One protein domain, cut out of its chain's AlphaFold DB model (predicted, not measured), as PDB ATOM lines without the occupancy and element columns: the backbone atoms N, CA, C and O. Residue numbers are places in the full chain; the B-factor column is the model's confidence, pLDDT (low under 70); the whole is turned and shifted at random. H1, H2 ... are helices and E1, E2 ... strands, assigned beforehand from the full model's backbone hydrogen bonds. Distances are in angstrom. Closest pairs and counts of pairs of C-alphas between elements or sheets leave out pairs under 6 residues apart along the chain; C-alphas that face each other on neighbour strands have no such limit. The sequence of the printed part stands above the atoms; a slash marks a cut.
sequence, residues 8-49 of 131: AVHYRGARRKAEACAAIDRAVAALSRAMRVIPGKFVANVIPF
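AT A GLANCE: This is residues 8 to 49 of the 131 residues of an uncharacterized protein of Deltaproteobacteria bacterium (UniProt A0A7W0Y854). A long hairpin of two strands, E2 and E3, widened at one edge by the short strand E1, makes a small antiparallel sheet, and one helix, H1, covers one face of it, running lengthwise over E3 while the other face is bare. The result is a small two-layer slab, longer than it is wide. The printed part has 42 residues, with one named helix and three named strands in the order E1, H1, E2, E3 along the chain; across the sheet the order is E1, E3, E2, and the class is mixed, helices and strands. The whole is compact, with a radius of gyration of the C-alphas of 10.1 A, and elongated, with spans of 29 by 17 by 10 A.

HOW THE PARTS SIT: In the sheet, the inner strand E3, residues 43 to 48, is the antiparallel neighbour of the edge strand E2, residues 35 to 40, at 153 degrees between their directions. The two form a hairpin; N 38 and O 45 are within hydrogen-bond range at 2.8 A, as are N 45 and O 38 at 2.9 A. The other edge strand, E1, residues 8 to 10, is antiparallel to E3 at 160 degrees, with N 9 and O 44 at 2.9 A and N 44 and O 9 at 2.9 A. H1, residues 17 to 29, is on the sheet at a height over the sheet of 9.5 A. It lies over E3 and runs along the strands, at 9 degrees to E3 on the local plane. The closest C-alphas of H1 and E2 are those of Val 28 and Met 35, 6.7 A apart; those of H1 and E3 are Val 28 and Val 46, 7.6 A apart. E1, H1 and E2 form a split strand-helix-strand unit, two strands running the same way with E3 between them in the sheet, and its crossover is right-handed. In H1 every O i to N i+4 pair is within hydrogen-bond range.

IN THESE COORDINATES: E3 measures 16.4 A from first to last C-alpha and ends at C-alpha 48, at (-1.443, -22.286, 31.499). E2 measures 15.9 A, and E1 measures 6.2 A from C-alpha 8, at (5.476, -31.073, 26.063). H1 measures 18.4 A and begins at C-alpha 17, at (19.073, -26.520, 20.351).

THE WHOLE: The two C-alphas farthest apart are those of Arg 15 and Phe 49, at 29.6 A. The printed part has no cut. The links from H1 to E2 and from E2 to E3 are tight, and that from E1 to H1 is short. The mean pLDDT of the printed part is 91.3, and no printed residue is under 70.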
ATOM      1  N   ALA A   8       4.047 -30.799  25.950       90.44
ATOM      2  CA  ALA A   8       5.476 -31.073  26.063       90.44
ATOM      3  C   ALA A   8       6.120 -31.027  24.673       90.44
ATOM      4  O   ALA A   8       5.836 -31.870  23.823       90.44
ATOM      5  N   VAL A   9       6.992 -30.047  24.437       92.56
ATOM      6  CA  VAL A   9       7.712 -29.906  23.166       92.56
ATOM      7  C   VAL A   9       9.123 -30.452  23.330       92.56
ATOM      8  O   VAL A   9       9.987 -29.820  23.939       92.56
ATOM      9  N   HIS A  10       9.365 -31.649  22.803       94.94
ATOM     10  CA  HIS A  10      10.680 -32.281  22.835       94.94
ATOM     11  C   HIS A  10      11.566 -31.753  21.706       94.94
ATOM     12  O   HIS A  10      11.212 -31.836  20.534       94.94
ATOM     13  N   TYR A  11      12.762 -31.280  22.050       94.19
ATOM     14  CA  TYR A  11      13.734 -30.745  21.086       94.19
ATOM     15  C   TYR A  11      15.073 -31.493  21.120       94.19
ATOM     16  O   TYR A  11      16.082 -31.013  20.605       94.19
ATOM     17  N   ARG A  12      15.104 -32.703  21.698       94.94
ATOM     18  CA  ARG A  12      16.314 -33.543  21.766       94.94
ATOM     19  C   ARG A  12      16.935 -33.796  20.388       94.94
ATOM     20  O   ARG A  12      18.157 -33.780  20.275       94.94
ATOM     21  N   GLY A  13      16.098 -33.992  19.367       93.31
ATOM     22  CA  GLY A  13      16.519 -34.223  17.981       93.31
ATOM     23  C   GLY A  13      16.904 -32.960  17.201       93.31
ATOM     24  O   GLY A  13      17.355 -33.069  16.064       93.31
ATOM     25  N   ALA A  14      16.749 -31.762  17.773       93.75
ATOM     26  CA  ALA A  14      17.110 -30.529  17.085       93.75
ATOM     27  C   ALA A  14      18.638 -30.386  16.986       93.75
ATOM     28  O   ALA A  14      19.351 -30.416  17.996       93.75
ATOM     29  N   ARG A  15      19.144 -30.165  15.763       94.44
ATOM     30  CA  ARG A  15      20.573 -29.893  15.515       94.44
ATOM     31  C   ARG A  15      21.026 -28.607  16.216       94.44
ATOM     32  O   ARG A  15      22.077 -28.587  16.848       94.44
ATOM     33  N   ARG A  16      20.195 -27.558  16.161       96.06
ATOM     34  CA  ARG A  16      20.441 -26.233  16.756       96.06
ATOM     35  C   ARG A  16      19.511 -26.024  17.958       96.06
ATOM     36  O   ARG A  16      18.411 -25.500  17.824       96.06
ATOM     37  N   LYS A  17      19.928 -26.491  19.143       93.31
ATOM     38  CA  LYS A  17      19.073 -26.520  20.351       93.31
ATOM     39  C   LYS A  17      18.657 -25.130  20.838       93.31
ATOM     40  O   LYS A  17      17.499 -24.947  21.187       93.31
ATOM     41  N   ALA A  18      19.576 -24.163  20.829       93.31
ATOM     42  CA  ALA A  18      19.285 -22.797  21.269       93.31
ATOM     43  C   ALA A  18      18.191 -22.137  20.411       93.31
ATOM     44  O   ALA A  18      17.280 -21.507  20.938       93.31
ATOM     45  N   GLU A  19      18.225 -22.352  19.096       95.75
ATOM     46  CA  GLU A  19      17.181 -21.861  18.190       95.75
ATOM     47  C   GLU A  19      15.856 -22.581  18.353       95.75
ATOM     48  O   GLU A  19      14.817 -21.934  18.264       95.75
ATOM     49  N   ALA A  20      15.879 -23.890  18.618       95.06
ATOM     50  CA  ALA A  20      14.666 -24.625  18.943       95.06
ATOM     51  C   ALA A  20      14.003 -24.046  20.203       95.06
ATOM     52  O   ALA A  20      12.810 -23.761  20.167       95.06
ATOM     53  N   CYS A  21      14.770 -23.785  21.270       94.06
ATOM     54  CA  CYS A  21      14.253 -23.120  22.469       94.06
ATOM     55  C   CYS A  21      13.680 -21.733  22.145       94.06
ATOM     56  O   CYS A  21      12.524 -21.472  22.448       94.06
ATOM     57  N   ALA A  22      14.432 -20.883  21.437       95.00
ATOM     58  CA  ALA A  22      13.969 -19.540  21.086       95.00
ATOM     59  C   ALA A  22      12.712 -19.550  20.194       95.00
ATOM     60  O   ALA A  22      11.862 -18.667  20.298       95.00
ATOM     61  N   ALA A  23      12.579 -20.533  19.299       95.62
ATOM     62  CA  ALA A  23      11.385 -20.707  18.479       95.62
ATOM     63  C   ALA A  23      10.180 -21.154  19.315       95.62
ATOM     64  O   ALA A  23       9.082 -20.641  19.101       95.62
ATOM     65  N   ILE A  24      10.389 -22.059  20.277       94.56
ATOM     66  CA  ILE A  24       9.356 -22.466  21.234       94.56
ATOM     67  C   ILE A  24       8.899 -21.254  22.047       94.56
ATOM     68  O   ILE A  24       7.702 -20.989  22.094       94.56
ATOM     69  N   ASP A  25       9.824 -20.477  22.609       93.31
ATOM     70  CA  ASP A  25       9.490 -19.301  23.420       93.31
ATOM     71  C   ASP A  25       8.674 -18.275  22.618       93.31
ATOM     72  O   ASP A  25       7.646 -17.791  23.096       93.31
ATOM     73  N   ARG A  26       9.057 -18.006  21.359       95.38
ATOM     74  CA  ARG A  26       8.277 -17.139  20.455       95.38
ATOM     75  C   ARG A  26       6.882 -17.691  20.169       95.38
ATOM     76  O   ARG A  26       5.918 -16.930  20.190       95.38
ATOM     77  N   ALA A  27       6.766 -18.990  19.898       94.25
ATOM     78  CA  ALA A  27       5.479 -19.621  19.621       94.25
ATOM     79  C   ALA A  27       4.548 -19.569  20.840       94.25
ATOM     80  O   ALA A  27       3.362 -19.295  20.691       94.25
ATOM     81  N   VAL A  28       5.088 -19.780  22.044       92.81
ATOM     82  CA  VAL A  28       4.326 -19.696  23.296       92.81
ATOM     83  C   VAL A  28       3.886 -18.259  23.574       92.81
ATOM     84  O   VAL A  28       2.739 -18.048  23.959       92.81
ATOM     85  N   ALA A  29       4.755 -17.273  23.335       91.75
ATOM     86  CA  ALA A  29       4.432 -15.857  23.519       91.75
ATOM     87  C   ALA A  29       3.333 -15.349  22.564       91.75
ATOM     88  O   ALA A  29       2.638 -14.393  22.893       91.75
ATOM     89  N   ALA A  30       3.156 -15.988  21.404       94.44
ATOM     90  CA  ALA A  30       2.122 -15.641  20.430       94.44
ATOM     91  C   ALA A  30       0.729 -16.225  20.752       94.44
ATOM     92  O   ALA A  30      -0.235 -15.944  20.039       94.44
ATOM     93  N   LEU A  31       0.599 -17.058  21.790       90.69
ATOM     94  CA  LEU A  31      -0.685 -17.645  22.174       90.69
ATOM     95  C   LEU A  31      -1.607 -16.588  22.801       90.69
ATOM     96  O   LEU A  31      -1.190 -15.787  23.630       90.69
ATOM     97  N   SER A  32      -2.900 -16.641  22.464       90.31
ATOM     98  CA  SER A  32      -3.919 -15.719  22.999       90.31
ATOM     99  C   SER A  32      -4.167 -15.871  24.502       90.31
ATOM    100  O   SER A  32      -4.712 -14.977  25.146       90.31
ATOM    101  N   ARG A  33      -3.775 -17.012  25.074       87.62
ATOM    102  CA  ARG A  33      -3.840 -17.292  26.505       87.62
ATOM    103  C   ARG A  33      -2.436 -17.254  27.089       87.62
ATOM    104  O   ARG A  33      -1.535 -17.893  26.556       87.62
ATOM    105  N   ALA A  34      -2.291 -16.604  28.243       88.81
ATOM    106  CA  ALA A  34      -1.044 -16.605  28.992       88.81
ATOM    107  C   ALA A  34      -0.623 -18.041  29.355       88.81
ATOM    108  O   ALA A  34      -1.356 -18.779  30.026       88.81
ATOM    109  N   MET A  35       0.575 -18.417  28.918       89.94
ATOM    110  CA  MET A  35       1.212 -19.702  29.187       89.94
ATOM    111  C   MET A  35       2.562 -19.476  29.869       89.94
ATOM    112  O   MET A  35       3.192 -18.434  29.706       89.94
ATOM    113  N   ARG A  36       3.027 -20.475  30.617       87.25
ATOM    114  CA  ARG A  36       4.364 -20.531  31.208       87.25
ATOM    115  C   ARG A  36       5.127 -21.713  30.626       87.25
ATOM    116  O   ARG A  36       4.578 -22.811  30.524       87.25
ATOM    117  N   VAL A  37       6.397 -21.484  30.297       89.31
ATOM    118  CA  VAL A  37       7.335 -22.534  29.893       89.31
ATOM    119  C   VAL A  37       8.116 -23.002  31.112       89.31
ATOM    120  O   VAL A  37       8.690 -22.207  31.852       89.31
ATOM    121  N   ILE A  38       8.127 -24.309  31.315       86.31
ATOM    122  CA  ILE A  38       8.924 -24.992  32.321       86.31
ATOM    123  C   ILE A  38      10.008 -25.793  31.589       86.31
ATOM    124  O   ILE A  38       9.670 -26.718  30.836       86.31
ATOM    125  N   PRO A  39      11.297 -25.472  31.786       84.62
ATOM    126  CA  PRO A  39      12.379 -26.201  31.146       84.62
ATOM    127  C   PRO A  39      12.531 -27.599  31.755       84.62
ATOM    128  O   PRO A  39      12.406 -27.790  32.961       84.62
ATOM    129  N   GLY A  40      12.847 -28.575  30.910       82.56
ATOM    130  CA  GLY A  40      13.259 -29.918  31.302       82.56
ATOM    131  C   GLY A  40      14.380 -30.429  30.398       82.56
ATOM    132  O   GLY A  40      14.835 -29.746  29.476       82.56
ATOM    133  N   LYS A  41      14.847 -31.660  30.629       84.56
ATOM    134  CA  LYS A  41      15.961 -32.250  29.865       84.56
ATOM    135  C   LYS A  41      15.589 -32.488  28.392       84.56
ATOM    136  O   LYS A  41      15.104 -33.558  28.019       84.56
ATOM    137  N   PHE A  42      15.897 -31.503  27.548       91.00
ATOM    138  CA  PHE A  42      15.545 -31.452  26.122       91.00
ATOM    139  C   PHE A  42      14.035 -31.433  25.847       91.00
ATOM    140  O   PHE A  42      13.568 -31.999  24.850       91.00
ATOM    141  N   VAL A  43      13.277 -30.806  26.742       91.31
ATOM    142  CA  VAL A  43      11.831 -30.628  26.620       91.31
ATOM    143  C   VAL A  43      11.427 -29.277  27.201       91.31
ATOM    144  O   VAL A  43      11.968 -28.854  28.218       91.31
ATOM    145  N   ALA A  44      10.491 -28.602  26.544       91.50
ATOM    146  CA  ALA A  44       9.819 -27.421  27.064       91.50
ATOM    147  C   ALA A  44       8.378 -27.807  27.413       91.50
ATOM    148  O   ALA A  44       7.600 -28.169  26.528       91.50
ATOM    149  N   ASN A  45       8.034 -27.773  28.698       88.38
ATOM    150  CA  ASN A  45       6.679 -28.048  29.162       88.38
ATOM    151  C   ASN A  45       5.901 -26.732  29.219       88.38
ATOM    152  O   ASN A  45       6.198 -25.865  30.036       88.38
ATOM    153  N   VAL A  46       4.915 -26.578  28.346       90.19
ATOM    154  CA  VAL A  46       4.054 -25.402  28.245       90.19
ATOM    155  C   VAL A  46       2.758 -25.684  28.992       90.19
ATOM    156  O   VAL A  46       2.052 -26.649  28.690       90.19
ATOM    157  N   ILE A  47       2.448 -24.848  29.976       88.38
ATOM    158  CA  ILE A  47       1.245 -24.962  30.808       88.38
ATOM    159  C   ILE A  47       0.554 -23.599  30.941       88.38
ATOM    160  O   ILE A  47       1.227 -22.575  30.823       88.38
ATOM    161  N   PRO A  48      -0.758 -23.541  31.233       89.00
ATOM    162  CA  PRO A  48      -1.443 -22.286  31.499       89.00
ATOM    163  C   PRO A  48      -0.786 -21.512  32.633       89.00
ATOM    164  O   PRO A  48      -0.383 -22.081  33.650       89.00
ATOM    165  N   PHE A  49      -0.715 -20.195  32.472       81.50
ATOM    166  CA  PHE A  49      -0.352 -19.311  33.568       81.50
ATOM    167  C   PHE A  49      -1.379 -19.478  34.703       81.50
ATOM    168  O   PHE A  49      -2.586 -19.480  34.453       81.50
TER     169      PHE A  49